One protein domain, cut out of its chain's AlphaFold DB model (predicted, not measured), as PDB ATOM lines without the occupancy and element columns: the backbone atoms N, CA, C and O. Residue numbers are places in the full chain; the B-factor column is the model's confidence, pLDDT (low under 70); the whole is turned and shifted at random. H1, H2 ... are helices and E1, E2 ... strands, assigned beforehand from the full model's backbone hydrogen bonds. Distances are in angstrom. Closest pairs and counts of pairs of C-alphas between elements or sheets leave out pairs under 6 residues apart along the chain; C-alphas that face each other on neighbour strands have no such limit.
ATOM      1  N   LYS A   4       4.947 -55.424  60.137       73.69
ATOM      2  CA  LYS A   4       4.905 -54.661  61.389       73.69
ATOM      3  C   LYS A   4       3.465 -54.208  61.631       73.69
ATOM      4  O   LYS A   4       3.193 -53.014  61.634       73.69
ATOM      5  N   THR A   5       2.550 -55.163  61.761       83.50
ATOM      6  CA  THR A   5       1.190 -54.881  62.221       83.50
ATOM      7  C   THR A   5       1.188 -54.944  63.736       83.50
ATOM      8  O   THR A   5       1.618 -55.943  64.316       83.50
ATOM      9  N   THR A   6       0.715 -53.890  64.386       88.81
ATOM     10  CA  THR A   6       0.476 -53.878  65.832       88.81
ATOM     11  C   THR A   6      -1.017 -53.805  66.106       88.81
ATOM     12  O   THR A   6      -1.764 -53.257  65.306       88.81
ATOM     13  N   ILE A   7      -1.455 -54.359  67.231       91.06
ATOM     14  CA  ILE A   7      -2.845 -54.288  67.679       91.06
ATOM     15  C   ILE A   7      -2.909 -53.456  68.957       91.06
ATOM     16  O   ILE A   7      -2.095 -53.654  69.863       91.06
ATOM     17  N   THR A   8      -3.851 -52.522  69.024       93.88
ATOM     18  CA  THR A   8      -4.237 -51.846  70.267       93.88
ATOM     19  C   THR A   8      -5.654 -52.249  70.640       93.88
ATOM     20  O   THR A   8      -6.427 -52.717  69.804       93.88
ATOM     21  N   PHE A   9      -5.976 -52.113  71.919       95.19
ATOM     22  CA  PHE A   9      -7.270 -52.462  72.481       95.19
ATOM     23  C   PHE A   9      -7.871 -51.243  73.150       95.19
ATOM     24  O   PHE A   9      -7.167 -50.518  73.846       95.19
ATOM     25  N   LEU A  10      -9.174 -51.062  73.010       94.19
ATOM     26  CA  LEU A  10      -9.897 -49.971  73.636       94.19
ATOM     27  C   LEU A  10     -10.992 -50.534  74.531       94.19
ATOM     28  O   LEU A  10     -11.757 -51.409  74.127       94.19
ATOM     29  N   ALA A  11     -11.064 -50.035  75.758       95.31
ATOM     30  CA  ALA A  11     -12.226 -50.217  76.613       95.31
ATOM     31  C   ALA A  11     -13.001 -48.902  76.668       95.31
ATOM     32  O   ALA A  11     -12.468 -47.907  77.167       95.31
ATOM     33  N   ALA A  12     -14.249 -48.914  76.207       94.44
ATOM     34  CA  ALA A  12     -15.137 -47.761  76.267       94.44
ATOM     35  C   ALA A  12     -16.227 -47.976  77.322       94.44
ATOM     36  O   ALA A  12     -16.808 -49.059  77.448       94.44
ATOM     37  N   GLU A  13     -16.508 -46.940  78.109       93.38
ATOM     38  CA  GLU A  13     -17.623 -46.938  79.055       93.38
ATOM     39  C   GLU A  13     -18.973 -46.895  78.335       93.38
ATOM     40  O   GLU A  13     -19.925 -47.519  78.807       93.38
ATOM     41  N   CYS A  14     -19.031 -46.211  77.190       91.38
ATOM     42  CA  CYS A  14     -20.153 -46.250  76.269       91.38
ATOM     43  C   CYS A  14     -19.707 -46.806  74.924       91.38
ATOM     44  O   CYS A  14     -18.933 -46.165  74.222       91.38
ATOM     45  N   GLY A  15     -20.213 -47.985  74.564       82.50
ATOM     46  CA  GLY A  15     -19.834 -48.664  73.326       82.50
ATOM     47  C   GLY A  15     -20.466 -48.110  72.055       82.50
ATOM     48  O   GLY A  15     -20.151 -48.582  70.971       82.50
ATOM     49  N   GLU A  16     -21.373 -47.141  72.174       84.50
ATOM     50  CA  GLU A  16     -21.983 -46.471  71.018       84.50
ATOM     51  C   GLU A  16     -21.359 -45.097  70.744       84.50
ATOM     52  O   GLU A  16     -21.328 -44.652  69.599       84.50
ATOM     53  N   PHE A  17     -20.862 -44.416  71.782       82.75
ATOM     54  CA  PHE A  17     -20.346 -43.054  71.675       82.75
ATOM     55  C   PHE A  17     -19.120 -42.867  72.569       82.75
ATOM     56  O   PHE A  17     -19.251 -42.604  73.765       82.75
ATOM     57  N   HIS A  18     -17.922 -42.878  71.983       75.62
ATOM     58  CA  HIS A  18     -16.667 -42.666  72.721       75.62
ATOM     59  C   HIS A  18     -16.552 -41.292  73.391       75.62
ATOM     60  O   HIS A  18     -15.786 -41.123  74.337       75.62
ATOM     61  N   GLY A  19     -17.342 -40.309  72.943       80.12
ATOM     62  CA  GLY A  19     -17.475 -39.005  73.599       80.12
ATOM     63  C   GLY A  19     -18.339 -39.016  74.869       80.12
ATOM     64  O   GLY A  19     -18.399 -38.007  75.571       80.12
ATOM     65  N   MET A  20     -19.024 -40.125  75.173       83.62
ATOM     66  CA  MET A  20     -19.891 -40.276  76.343       83.62
ATOM     67  C   MET A  20     -19.277 -41.228  77.374       83.62
ATOM     68  O   MET A  20     -19.597 -42.411  77.430       83.62
ATOM     69  N   GLY A  21     -18.444 -40.685  78.259       86.19
ATOM     70  CA  GLY A  21     -17.811 -41.434  79.349       86.19
ATOM     71  C   GLY A  21     -16.312 -41.611  79.139       86.19
ATOM     72  O   GLY A  21     -15.686 -40.859  78.398       86.19
ATOM     73  N   GLU A  22     -15.717 -42.567  79.848       91.44
ATOM     74  CA  GLU A  22     -14.281 -42.848  79.743       91.44
ATOM     75  C   GLU A  22     -13.975 -43.851  78.618       91.44
ATOM     76  O   GLU A  22     -14.571 -44.926  78.564       91.44
ATOM     77  N   CYS A  23     -12.984 -43.537  77.781       92.50
ATOM     78  CA  CYS A  23     -12.394 -44.457  76.806       92.50
ATOM     79  C   CYS A  23     -10.904 -44.621  77.108       92.50
ATOM     80  O   CYS A  23     -10.196 -43.635  77.320       92.50
ATOM     81  N   ILE A  24     -10.438 -45.866  77.194       93.56
ATOM     82  CA  ILE A  24      -9.075 -46.189  77.624       93.56
ATOM     83  C   ILE A  24      -8.435 -47.112  76.601       93.56
ATOM     84  O   ILE A  24      -8.823 -48.276  76.481       93.56
ATOM     85  N   GLU A  25      -7.421 -46.596  75.909       94.12
ATOM     86  CA  GLU A  25      -6.581 -47.380  75.008       94.12
ATOM     87  C   GLU A  25      -5.489 -48.115  75.794       94.12
ATOM     88  O   GLU A  25      -4.890 -47.582  76.729       94.12
ATOM     89  N   CYS A  26      -5.252 -49.370  75.431       94.25
ATOM     90  CA  CYS A  26      -4.285 -50.270  76.035       94.25
ATOM     91  C   CYS A  26      -3.534 -51.043  74.945       94.25
ATOM     92  O   CYS A  26      -4.102 -51.453  73.934       94.25
ATOM     93  N   THR A  27      -2.270 -51.363  75.198       93.12
ATOM     94  CA  THR A  27      -1.483 -52.276  74.348       93.12
ATOM     95  C   THR A  27      -1.689 -53.749  74.717       93.12
ATOM     96  O   THR A  27      -1.274 -54.643  73.985       93.12
ATOM     97  N   SER A  28      -2.341 -54.017  75.855       94.81
ATOM     98  CA  SER A  28      -2.627 -55.356  76.364       94.81
ATOM     99  C   SER A  28      -4.130 -55.585  76.505       94.81
ATOM    100  O   SER A  28      -4.821 -54.833  77.198       94.81
ATOM    101  N   LEU A  29      -4.621 -56.689  75.936       95.88
ATOM    102  CA  LEU A  29      -6.024 -57.088  76.043       95.88
ATOM    103  C   LEU A  29      -6.445 -57.322  77.498       95.88
ATOM    104  O   LEU A  29      -7.546 -56.957  77.903       95.88
ATOM    105  N   LYS A  30      -5.559 -57.883  78.322       95.50
ATOM    106  CA  LYS A  30      -5.822 -58.106  79.748       95.50
ATOM    107  C   LYS A  30      -6.076 -56.801  80.509       95.50
ATOM    108  O   LYS A  30      -6.912 -56.776  81.416       95.50
ATOM    109  N   GLU A  31      -5.354 -55.735  80.169       96.56
ATOM    110  CA  GLU A  31      -5.554 -54.419  80.777       96.56
ATOM    111  C   GLU A  31      -6.871 -53.798  80.314       96.56
ATOM    112  O   GLU A  31      -7.689 -53.441  81.166       96.56
ATOM    113  N   ALA A  32      -7.130 -53.792  79.003       96.56
ATOM    114  CA  ALA A  32      -8.397 -53.326  78.439       96.56
ATOM    115  C   ALA A  32      -9.591 -54.077  79.050       96.56
ATOM    116  O   ALA A  32     -10.545 -53.469  79.536       96.56
ATOM    117  N   PHE A  33      -9.498 -55.403  79.171       96.00
ATOM    118  CA  PHE A  33     -10.535 -56.230  79.783       96.00
ATOM    119  C   PHE A  33     -10.782 -55.878  81.258       96.00
ATOM    120  O   PHE A  33     -11.920 -55.916  81.727       96.00
ATOM    121  N   ARG A  34      -9.747 -55.494  82.015       95.56
ATOM    122  CA  ARG A  34      -9.909 -55.030  83.403       95.56
ATOM    123  C   ARG A  34     -10.682 -53.708  83.465       95.56
ATOM    124  O   ARG A  34     -11.523 -53.547  84.353       95.56
ATOM    125  N   HIS A  35     -10.410 -52.783  82.546       95.94
ATOM    126  CA  HIS A  35     -11.149 -51.522  82.429       95.94
ATOM    127  C   HIS A  35     -12.603 -51.769  82.015       95.94
ATOM    128  O   HIS A  35     -13.511 -51.340  82.725       95.94
ATOM    129  N   TYR A  36     -12.822 -52.588  80.988       95.25
ATOM    130  CA  TYR A  36     -14.144 -53.046  80.563       95.25
ATOM    131  C   TYR A  36     -14.955 -53.631  81.730       95.25
ATOM    132  O   TYR A  36     -16.068 -53.195  82.014       95.25
ATOM    133  N   GLN A  37     -14.366 -54.540  82.514       94.56
ATOM    134  CA  GLN A  37     -15.027 -55.105  83.694       94.56
ATOM    135  C   GLN A  37     -15.409 -54.060  84.746       94.56
ATOM    136  O   GLN A  37     -16.400 -54.243  85.461       94.56
ATOM    137  N   ARG A  38     -14.607 -53.000  84.902       94.88
ATOM    138  CA  ARG A  38     -14.920 -51.889  85.804       94.88
ATOM    139  C   ARG A  38     -16.115 -51.104  85.273       94.88
ATOM    140  O   ARG A  38     -17.022 -50.833  86.057       94.88
ATOM    141  N   PHE A  39     -16.158 -50.816  83.974       94.81
ATOM    142  CA  PHE A  39     -17.284 -50.136  83.334       94.81
ATOM    143  C   PHE A  39     -18.571 -50.957  83.421       94.81
ATOM    144  O   PHE A  39     -19.588 -50.426  83.855       94.81
ATOM    145  N   CYS A  40     -18.519 -52.274  83.186       92.31
ATOM    146  CA  CYS A  40     -19.682 -53.155  83.358       92.31
ATOM    147  C   CYS A  40     -20.269 -53.126  84.777       92.31
ATOM    148  O   CYS A  40     -21.445 -53.427  84.961       92.31
ATOM    149  N   LYS A  41     -19.454 -52.819  85.796       93.06
ATOM    150  CA  LYS A  41     -19.913 -52.690  87.187       93.06
ATOM    151  C   LYS A  41     -20.383 -51.277  87.524       93.06
ATOM    152  O   LYS A  41     -21.322 -51.140  88.296       93.06
ATOM    153  N   ARG A  42     -19.692 -50.253  87.012       92.75
ATOM    154  CA  ARG A  42     -19.957 -48.842  87.326       92.75
ATOM    155  C   ARG A  42     -21.172 -48.307  86.570       92.75
ATOM    156  O   ARG A  42     -21.991 -47.624  87.174       92.75
ATOM    157  N   SER A  43     -21.276 -48.647  85.289       90.50
ATOM    158  CA  SER A  43     -22.181 -47.999  84.336       90.50
ATOM    159  C   SER A  43     -22.777 -49.005  83.334       90.50
ATOM    160  O   SER A  43     -22.633 -48.826  82.126       90.50
ATOM    161  N   PRO A  44     -23.443 -50.088  83.783       90.25
ATOM    162  CA  PRO A  44     -24.006 -51.096  82.877       90.25
ATOM    163  C   PRO A  44     -25.025 -50.526  81.875       90.25
ATOM    164  O   PRO A  44     -25.179 -51.071  80.787       90.25
ATOM    165  N   GLN A  45     -25.698 -49.425  82.220       90.12
ATOM    166  CA  GLN A  45     -26.661 -48.729  81.366       90.12
ATOM    167  C   GLN A  45     -26.026 -48.032  80.157       90.12
ATOM    168  O   GLN A  45     -26.734 -47.736  79.204       90.12
ATOM    169  N   MET A  46     -24.715 -47.768  80.202       90.56
ATOM    170  CA  MET A  46     -23.988 -47.112  79.110       90.56
ATOM    171  C   MET A  46     -23.565 -48.095  78.014       90.56
ATOM    172  O   MET A  46     -23.029 -47.669  77.000       90.56
ATOM    173  N   LEU A  47     -23.824 -49.396  78.204       91.31
ATOM    174  CA  LEU A  47     -23.416 -50.475  77.304       91.31
ATOM    175  C   LEU A  47     -21.901 -50.454  77.015       91.31
ATOM    176  O   LEU A  47     -21.501 -50.193  75.883       91.31
ATOM    177  N   PRO A  48     -21.045 -50.733  78.018       93.88
ATOM    178  CA  PRO A  48     -19.601 -50.756  77.807       93.88
ATOM    179  C   PRO A  48     -19.197 -51.730  76.699       93.88
ATOM    180  O   PRO A  48     -19.790 -52.809  76.580       93.88
ATOM    181  N   SER A  49     -18.145 -51.394  75.957       94.12
ATOM    182  CA  SER A  49     -17.595 -52.216  74.876       94.12
ATOM    183  C   SER A  49     -16.101 -52.474  75.056       94.12
ATOM    184  O   SER A  49     -15.399 -51.823  75.840       94.12
ATOM    185  N   LEU A  50     -15.637 -53.492  74.338       95.00
ATOM    186  CA  LEU A  50     -14.232 -53.798  74.145       95.00
ATOM    187  C   LEU A  50     -13.987 -53.840  72.641       95.00
ATOM    188  O   LEU A  50     -14.710 -54.527  71.922       95.00
ATOM    189  N   GLU A  51     -12.982 -53.118  72.180       94.62
ATOM    190  CA  GLU A  51     -12.667 -52.932  70.766       94.62
ATOM    191  C   GLU A  51     -11.172 -53.149  70.523       94.62
ATOM    192  O   GLU A  51     -10.364 -53.167  71.458       94.62
ATOM    193  N   PHE A  52     -10.799 -53.335  69.260       93.56
ATOM    194  CA  PHE A  52      -9.415 -53.378  68.814       93.56
ATOM    195  C   PHE A  52      -9.198 -52.474  67.601       93.56
ATOM    196  O   PHE A  52     -10.117 -52.254  66.820       93.56
ATOM    197  N   SER A  53      -7.965 -52.013  67.418       91.81
ATOM    198  CA  SER A  53      -7.510 -51.349  66.195       91.81
ATOM    199  C   SER A  53      -6.218 -52.004  65.708       91.81
ATOM    200  O   SER A  53      -5.369 -52.403  66.515       91.81
ATOM    201  N   LEU A  54      -6.086 -52.177  64.391       90.12
ATOM    202  CA  LEU A  54      -4.889 -52.727  63.758       90.12
ATOM    203  C   LEU A  54      -4.098 -51.610  63.099       90.12
ATOM    204  O   LEU A  54      -4.566 -50.986  62.165       90.12
ATOM    205  N   HIS A  55      -2.850 -51.436  63.509       87.56
ATOM    206  CA  HIS A  55      -1.943 -50.453  62.936       87.56
ATOM    207  C   HIS A  55      -0.958 -51.168  62.023       87.56
ATOM    208  O   HIS A  55      -0.020 -51.816  62.492       87.56
ATOM    209  N   HIS A  56      -1.186 -51.085  60.722       81.25
ATOM    210  CA  HIS A  56      -0.308 -51.598  59.690       81.25
ATOM    211  C   HIS A  56       0.562 -50.477  59.106       81.25
ATOM    212  O   HIS A  56       0.088 -49.408  58.725       81.25
ATOM    213  N   ALA A  57       1.873 -50.715  59.035       72.06
ATOM    214  CA  ALA A  57       2.829 -49.695  58.604       72.06
ATOM    215  C   ALA A  57       2.750 -49.349  57.101       72.06
ATOM    216  O   ALA A  57       3.201 -48.274  56.714       72.06
ATOM    217  N   GLU A  58       2.219 -50.247  56.263       70.00
ATOM    218  CA  GLU A  58       2.250 -50.122  54.793       70.00
ATOM    219  C   GLU A  58       0.861 -49.916  54.156       70.00
ATOM    220  O   GLU A  58       0.776 -49.427  53.033       70.00
ATOM    221  N   ASP A  59      -0.220 -50.219  54.881       73.38
ATOM    222  CA  ASP A  59      -1.613 -50.096  54.429       73.38
ATOM    223  C   ASP A  59      -2.438 -49.393  55.517       73.38
ATOM    224  O   ASP A  59      -2.857 -50.026  56.489       73.38
ATOM    225  N   PRO A  60      -2.662 -48.076  55.389       74.12
ATOM    226  CA  PRO A  60      -3.393 -47.306  56.382       74.12
ATOM    227  C   PRO A  60      -4.902 -47.579  56.381       74.12
ATOM    228  O   PRO A  60      -5.593 -47.045  57.246       74.12
ATOM    229  N   LEU A  61      -5.430 -48.396  55.455       79.31
ATOM    230  CA  LEU A  61      -6.867 -48.663  55.328       79.31
ATOM    231  C   LEU A  61      -7.503 -49.175  56.630       79.31
ATOM    232  O   LEU A  61      -8.678 -48.911  56.879       79.31
ATOM    233  N   TYR A  62      -6.731 -49.879  57.460       73.88
ATOM    234  CA  TYR A  62      -7.202 -50.473  58.713       73.88
ATOM    235  C   TYR A  62      -6.688 -49.765  59.982       73.88
ATOM    236  O   TYR A  62      -7.083 -50.161  61.075       73.88
ATOM    237  N   ASN A  63      -5.883 -48.699  59.851       74.75
ATOM    238  CA  ASN A  63      -5.202 -48.030  60.977       74.75
ATOM    239  C   ASN A  63      -6.109 -47.157  61.848       74.75
ATOM    240  O   ASN A  63      -5.802 -46.906  63.009       74.75
ATOM    241  N   GLU A  64      -7.216 -46.678  61.290       66.62
ATOM    242  CA  GLU A  64      -8.067 -45.656  61.914       66.62
ATOM    243  C   GLU A  64      -9.409 -46.237  62.404       66.62
ATOM    244  O   GLU A  64     -10.322 -45.495  62.756       66.62
ATOM    245  N   GLY A  65      -9.570 -47.567  62.387       75.75
ATOM    246  CA  GLY A  65     -10.850 -48.224  62.654       75.75
ATOM    247  C   GLY A  65     -10.869 -49.019  63.953       75.75
ATOM    248  O   GLY A  65     -10.302 -50.108  64.016       75.75
ATOM    249  N   GLU A  66     -11.599 -48.526  64.952       87.12
ATOM    250  CA  GLU A  66     -11.993 -49.319  66.119       87.12
ATOM    251  C   GLU A  66     -13.030 -50.363  65.694       87.12
ATOM    252  O   GLU A  66     -14.072 -50.044  65.114       87.12
ATOM    253  N   TYR A  67     -12.736 -51.635  65.955       90.62
ATOM    254  CA  TYR A  67     -13.626 -52.743  65.643       90.62
ATOM    255  C   TYR A  67     -14.003 -53.512  66.913       90.62
ATOM    256  O   TYR A  67     -13.119 -53.852  67.706       90.62
ATOM    257  N   PRO A  68     -15.290 -53.830  67.134       91.25
ATOM    258  CA  PRO A  68     -15.727 -54.492  68.356       91.25
ATOM    259  C   PRO A  68     -15.119 -55.894  68.498       91.25
ATOM    260  O   PRO A  68     -15.218 -56.741  67.606       91.25
ATOM    261  N   LEU A  69     -14.527 -56.160  69.665       93.00
ATOM    262  CA  LEU A  69     -13.973 -57.453  70.050       93.00
ATOM    263  C   LEU A  69     -14.992 -58.224  70.892       93.00
ATOM    264  O   LEU A  69     -15.102 -58.047  72.106       93.00
ATOM    265  N   VAL A  70     -15.735 -59.113  70.235       88.06
ATOM    266  CA  VAL A  70     -16.802 -59.910  70.856       88.06
ATOM    267  C   VAL A  70     -16.479 -61.402  70.732       88.06
ATOM    268  O   VAL A  70     -15.882 -61.834  69.748       88.06
ATOM    269  N   THR A  71     -16.872 -62.209  71.721       88.44
ATOM    270  CA  THR A  71     -16.719 -63.677  71.706       88.44
ATOM    271  C   THR A  71     -18.011 -64.390  71.278       88.44
ATOM    272  O   THR A  71     -19.085 -63.792  71.163       88.44
ATOM    273  N   GLY A  72     -17.930 -65.703  71.035       88.00
ATOM    274  CA  GLY A  72     -19.096 -66.527  70.700       88.00
ATOM    275  C   GLY A  72     -19.617 -66.324  69.272       88.00
ATOM    276  O   GLY A  72     -18.877 -65.927  68.375       88.00
ATOM    277  N   GLU A  73     -20.894 -66.639  69.038       87.25
ATOM    278  CA  GLU A  73     -21.500 -66.596  67.694       87.25
ATOM    279  C   GLU A  73     -21.545 -65.177  67.120       87.25
ATOM    280  O   GLU A  73     -21.160 -64.977  65.971       87.25
ATOM    281  N   LYS A  74     -21.896 -64.183  67.947       85.56
ATOM    282  CA  LYS A  74     -21.911 -62.767  67.549       85.56
ATOM    283  C   LYS A  74     -20.531 -62.263  67.130       85.56
ATOM    284  O   LYS A  74     -20.420 -61.535  66.153       85.56
ATOM    285  N   GLY A  75     -19.479 -62.666  67.845       87.00
ATOM    286  CA  GLY A  75     -18.104 -62.318  67.483       87.00
ATOM    287  C   GLY A  75     -17.695 -62.867  66.121       87.00
ATOM    288  O   GLY A  75     -17.114 -62.154  65.306       87.00
ATOM    289  N   LYS A  76     -18.052 -64.128  65.846       88.06
ATOM    290  CA  LYS A  76     -17.788 -64.769  64.550       88.06
ATOM    291  C   LYS A  76     -18.552 -64.102  63.412       88.06
ATOM    292  O   LYS A  76     -17.983 -63.906  62.344       88.06
ATOM    293  N   GLU A  77     -19.817 -63.763  63.643       91.31
ATOM    294  CA  GLU A  77     -20.648 -63.057  62.670       91.31
ATOM    295  C   GLU A  77     -20.063 -61.678  62.347       91.31
ATOM    296  O   GLU A  77     -19.809 -61.398  61.179       91.31
ATOM    297  N   LEU A  78     -19.757 -60.867  63.365       89.69
ATOM    298  CA  LEU A  78     -19.156 -59.545  63.182       89.69
ATOM    299  C   LEU A  78     -17.855 -59.635  62.378       89.69
ATOM    300  O   LEU A  78     -17.752 -59.053  61.302       89.69
ATOM    301  N   LEU A  79     -16.900 -60.455  62.824       90.44
ATOM    302  CA  LEU A  79     -15.623 -60.612  62.124       90.44
ATOM    303  C   LEU A  79     -15.788 -61.087  60.675       90.44
ATOM    304  O   LEU A  79     -14.979 -60.713  59.827       90.44
ATOM    305  N   SER A  80     -16.834 -61.856  60.355       89.62
ATOM    306  CA  SER A  80     -17.080 -62.316  58.983       89.62
ATOM    307  C   SER A  80     -17.368 -61.182  57.990       89.62
ATOM    308  O   SER A  80     -17.102 -61.343  56.800       89.62
ATOM    309  N   TYR A  81     -17.837 -60.022  58.468       89.06
ATOM    310  CA  TYR A  81     -18.071 -58.846  57.626       89.06
ATOM    311  C   TYR A  81     -16.779 -58.212  57.110       89.06
ATOM    312  O   TYR A  81     -16.799 -57.534  56.084       89.06
ATOM    313  N   VAL A  82     -15.654 -58.442  57.791       89.12
ATOM    314  CA  VAL A  82     -14.344 -57.920  57.394       89.12
ATOM    315  C   VAL A  82     -13.366 -59.092  57.262       89.12
ATOM    316  O   VAL A  82     -12.680 -59.440  58.225       89.12
ATOM    317  N   PRO A  83     -13.248 -59.702  56.063       87.88
ATOM    318  CA  PRO A  83     -12.386 -60.865  55.840       87.88
ATOM    319  C   PRO A  83     -10.929 -60.653  56.261       87.88
ATOM    320  O   PRO A  83     -10.266 -61.606  56.667       87.88
ATOM    321  N   TYR A  84     -10.438 -59.413  56.193       87.94
ATOM    322  CA  TYR A  84      -9.113 -59.055  56.690       87.94
ATOM    323  C   TYR A  84      -8.985 -59.340  58.193       87.94
ATOM    324  O   TYR A  84      -8.116 -60.110  58.591       87.94
ATOM    325  N   TYR A  85      -9.903 -58.834  59.022       89.12
ATOM    326  CA  TYR A  85      -9.905 -59.083  60.467       89.12
ATOM    327  C   TYR A  85     -10.160 -60.551  60.812       89.12
ATOM    328  O   TYR A  85      -9.481 -61.092  61.682       89.12
ATOM    329  N   ALA A  86     -11.070 -61.225  60.101       88.69
ATOM    330  CA  ALA A  86     -11.353 -62.645  60.330       88.69
ATOM    331  C   ALA A  86     -10.113 -63.545  60.168       88.69
ATOM    332  O   ALA A  86      -9.951 -64.535  60.889       88.69
ATOM    333  N   ASN A  87      -9.233 -63.203  59.223       89.19
ATOM    334  CA  ASN A  87      -8.039 -63.984  58.903       89.19
ATOM    335  C   ASN A  87      -6.758 -63.443  59.559       89.19
ATOM    336  O   ASN A  87      -5.717 -64.094  59.470       89.19
ATOM    337  N   HIS A  88      -6.807 -62.283  60.222       89.88
ATOM    338  CA  HIS A  88      -5.615 -61.665  60.791       89.88
ATOM    339  C   HIS A  88      -5.161 -62.399  62.070       89.88
ATOM    340  O   HIS A  88      -5.941 -62.520  63.022       89.88
ATOM    341  N   PRO A  89      -3.890 -62.840  62.168       91.44
ATOM    342  CA  PRO A  89      -3.420 -63.668  63.282       91.44
ATOM    343  C   PRO A  89      -3.539 -62.973  64.645       91.44
ATOM    344  O   PRO A  89      -3.925 -63.616  65.619       91.44
ATOM    345  N   LEU A  90      -3.286 -61.658  64.716       91.81
ATOM    346  CA  LEU A  90      -3.441 -60.893  65.966       91.81
ATOM    347  C   LEU A  90      -4.900 -60.826  66.439       91.81
ATOM    348  O   LEU A  90      -5.154 -60.853  67.639       91.81
ATOM    349  N   VAL A  91      -5.861 -60.773  65.512       91.75
ATOM    350  CA  VAL A  91      -7.290 -60.717  65.856       91.75
ATOM    351  C   VAL A  91      -7.753 -62.082  66.360       91.75
ATOM    352  O   VAL A  91      -8.429 -62.172  67.381       91.75
ATOM    353  N   GLN A  92      -7.323 -63.164  65.707       93.00
ATOM    354  CA  GLN A  92      -7.607 -64.526  66.163       93.00
ATOM    355  C   GLN A  92      -7.012 -64.807  67.550       93.00
ATOM    356  O   GLN A  92      -7.650 -65.451  68.388       93.00
ATOM    357  N   GLU A  93      -5.802 -64.309  67.811       94.38
ATOM    358  CA  GLU A  93      -5.180 -64.393  69.129       94.38
ATOM    359  C   GLU A  93      -5.962 -63.599  70.180       94.38
ATOM    360  O   GLU A  93      -6.263 -64.153  71.240       94.38
ATOM    361  N   ALA A  94      -6.371 -62.367  69.863       94.38
ATOM    362  CA  ALA A  94      -7.177 -61.534  70.749       94.38
ATOM    363  C   ALA A  94      -8.523 -62.184  71.108       94.38
ATOM    364  O   ALA A  94      -8.899 -62.219  72.279       94.38
ATOM    365  N   VAL A  95      -9.233 -62.766  70.134       93.88
ATOM    366  CA  VAL A  95     -10.492 -63.495  70.388       93.88
ATOM    367  C   VAL A  95     -10.253 -64.670  71.336       93.88
ATOM    368  O   VAL A  95     -10.967 -64.825  72.327       93.88
ATOM    369  N   ARG A  96      -9.217 -65.477  71.075       94.00
ATOM    370  CA  ARG A  96      -8.879 -66.637  71.910       94.00
ATOM    371  C   ARG A  96      -8.506 -66.223  73.334       94.00
ATOM    372  O   ARG A  96      -8.899 -66.889  74.292       94.00
ATOM    373  N   GLU A  97      -7.731 -65.156  73.491       95.69
ATOM    374  CA  GLU A  97      -7.363 -64.629  74.804       95.69
ATOM    375  C   GLU A  97      -8.593 -64.079  75.545       95.69
ATOM    376  O   GLU A  97      -8.777 -64.387  76.727       95.69
ATOM    377  N   LEU A  98      -9.490 -63.359  74.862       95.25
ATOM    378  CA  LEU A  98     -10.728 -62.860  75.461       95.25
ATOM    379  C   LEU A  98     -11.611 -64.005  75.977       95.25
ATOM    380  O   LEU A  98     -12.052 -63.973  77.126       95.25
ATOM    381  N   GLU A  99     -11.796 -65.070  75.190       94.44
ATOM    382  CA  GLU A  99     -12.543 -66.266  75.611       94.44
ATOM    383  C   GLU A  99     -11.943 -66.912  76.875       94.44
ATOM    384  O   GLU A  99     -12.665 -67.346  77.787       94.44
ATOM    385  N   GLN A 100     -10.611 -66.958  76.971       94.69
ATOM    386  CA  GLN A 100      -9.920 -67.463  78.155       94.69
ATOM    387  C   GLN A 100     -10.159 -66.567  79.375       94.69
ATOM    388  O   GLN A 100     -10.467 -67.084  80.457       94.69
ATOM    389  N   LEU A 101     -10.061 -65.246  79.214       94.31
ATOM    390  CA  LEU A 101     -10.300 -64.269  80.277       94.31
ATOM    391  C   LEU A 101     -11.745 -64.344  80.802       94.31
ATOM    392  O   LEU A 101     -11.971 -64.373  82.018       94.31
ATOM    393  N   GLU A 102     -12.730 -64.468  79.913       92.12
ATOM    394  CA  GLU A 102     -14.137 -64.658  80.280       92.12
ATOM    395  C   GLU A 102     -14.373 -65.981  81.026       92.12
ATOM    396  O   GLU A 102     -15.085 -66.023  82.038       92.12
ATOM    397  N   SER A 103     -13.753 -67.072  80.569       92.25
ATOM    398  CA  SER A 103     -13.842 -68.386  81.220       92.25
ATOM    399  C   SER A 103     -13.247 -68.366  82.631       92.25
ATOM    400  O   SER A 103     -13.863 -68.861  83.585       92.25
ATOM    401  N   GLN A 104     -12.079 -67.740  82.803       90.31
ATOM    402  CA  GLN A 104     -11.447 -67.548  84.109       90.31
ATOM    403  C   GLN A 104     -12.338 -66.721  85.047       90.31
ATOM    404  O   GLN A 104     -12.529 -67.103  86.207       90.31
ATOM    405  N   GLN A 105     -12.960 -65.650  84.544       86.56
ATOM    406  CA  GLN A 105     -13.887 -64.828  85.324       86.56
ATOM    407  C   GLN A 105     -15.110 -65.634  85.795       86.56
ATOM    408  O   GLN A 105     -15.493 -65.562  86.968       86.56
ATOM    409  N   LYS A 106     -15.711 -66.440  84.908       86.31
ATOM    410  CA  LYS A 106     -16.855 -67.308  85.241       86.31
ATOM    411  C   LYS A 106     -16.492 -68.322  86.332       86.31
ATOM    412  O   LYS A 106     -17.265 -68.505  87.274       86.31
ATOM    413  N   LYS A 107     -15.308 -68.943  86.253       87.75
ATOM    414  CA  LYS A 107     -14.805 -69.878  87.279       87.75
ATOM    415  C   LYS A 107     -14.578 -69.191  88.629       87.75
ATOM    416  O   LYS A 107     -14.959 -69.741  89.660       87.75
ATOM    417  N   ALA A 108     -14.010 -67.984  88.635       83.06
ATOM    418  CA  ALA A 108     -13.781 -67.218  89.860       83.06
ATOM    419  C   ALA A 108     -15.095 -66.842  90.571       83.06
ATOM    420  O   ALA A 108     -15.202 -67.000  91.786       83.06
ATOM    421  N   LYS A 109     -16.124 -66.421  89.817       79.75
ATOM    422  CA  LYS A 109     -17.451 -66.100  90.374       79.75
ATOM    423  C   LYS A 109     -18.149 -67.315  90.997       79.75
ATOM    424  O   LYS A 109     -18.790 -67.161  92.029       79.75
ATOM    425  N   LYS A 110     -18.020 -68.511  90.402       74.69
ATOM    426  CA  LYS A 110     -18.592 -69.751  90.961       74.69
ATOM    427  C   LYS A 110     -17.979 -70.096  92.323       74.69
ATOM    428  O   LYS A 110     -18.713 -70.229  93.292       74.69
ATOM    429  N   ARG A 111     -16.645 -70.080  92.421       68.19
ATOM    430  CA  ARG A 111     -15.909 -70.378  93.667       68.19
ATOM    431  C   ARG A 111     -16.199 -69.411  94.817       68.19
ATOM    432  O   ARG A 111     -16.057 -69.788  95.972       68.19
ATOM    433  N   GLY A 112     -16.544 -68.158  94.515       66.88
ATOM    434  CA  GLY A 112     -16.921 -67.165  95.528       66.88
ATOM    435  C   GLY A 112     -18.353 -67.314  96.047       66.88
ATOM    436  O   GLY A 112     -18.664 -66.747  97.081       66.88
ATOM    437  N   ARG A 113     -19.215 -68.055  95.338       63.56
ATOM    438  CA  ARG A 113     -20.610 -68.330  95.726       63.56
ATOM    439  C   ARG A 113     -20.761 -69.602  96.567       63.56
ATOM    440  O   ARG A 113     -21.800 -69.793  97.180       63.56
TER     441      ARG A 113
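AT A GLANCE: This is residues 4 to 113 of the 115 residues of an uncharacterized protein of Dorea longicatena (UniProt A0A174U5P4). Picture a small three-strand sheet with helix H1 packed along one face and the long helix H4 crossing slantwise over that same face, its last residues 106 to 113 sticking out as a free arm. The short helices H2 and H3 form a corner near the first part of H4, off the sheet. The printed part has 110 residues, and its named elements run E1, E2, H1, E3, H2, H3, H4; the sheet's order is E2, E1, E3, antiparallel throughout, and the class is mixed, helices and strands. The whole is compact, with a radius of gyration of the C-alphas of 14.2 A, and elongated, spanning 49 by 29 by 24 A.

IN THESE COORDINATES: Find C-alpha 5 at (1.190, -54.881, 62.221); from there strand E1, residues 5 to 12, runs 22.7 A. Strand E2 is residues 23 to 26, 10.0 A long. Helix H1, residues 29 to 42, begins with C-alpha 29 at (-6.024, -57.088, 76.043) and is 19.7 A long. Strand E3, residues 49 to 56, covers 23.0 A. Next come helix H2, residues 72 to 80, 12.6 A, and helix H3, residues 83 to 87, 6.2 A. Helix H4, residues 89 to 113, runs 37.0 A to C-alpha 113 at (-20.610, -68.330, 95.726).

HOW THE PARTS SIT: Begin at the inner strand E1. It forms a hairpin with E2, where N 11 and O 24 are 2.9 A apart, within hydrogen-bond range. On its other side look at E3, antiparallel at 158 degrees, with N 8 and O 53 at 2.9 A. E2, H1 and E3 make a split strand-helix-strand unit, two strands running the same way with E1 between them, and its crossover is right-handed. H1 and H4 lie on the same face, giving two layers, helices on one face of a sheet. H1 lies over E1 at a height over the sheet of 7.8 A and runs along the strands; the closest C-alphas of H1 and E1 are those of Tyr 36 and Ala 11, 5.2 A. H4 also lies over E1, at a height of 11.3 A, only just slantwise to the strands at 32 degrees to E1 on the local plane. H1, with residues 29 to 33 alone, touches H4; the closest C-alphas, of Leu 29 and Ala 94, are 7.0 A apart, at a steep tilt of 47 degrees, the same way. H2 and H3 touch only at the corner, closest at the C-alphas of Leu 79 and Ala 86, 5.1 A; H2 and H4 are near each other. In H1, H2, H3 and H4 every O i to N i+4 pair is within hydrogen-bond range.

THE WHOLE: The two C-alphas farthest apart, of Glu 58 and Arg 113, are 50.3 A from each other. The printed part has no cut. The long link is E3 to H2, residues 57 to 71, in which residues 67 to 68 pair antiparallel with residues 51 to 52 of E3. Look for pLDDT under 70 at residue 64 and residues 111 to 113.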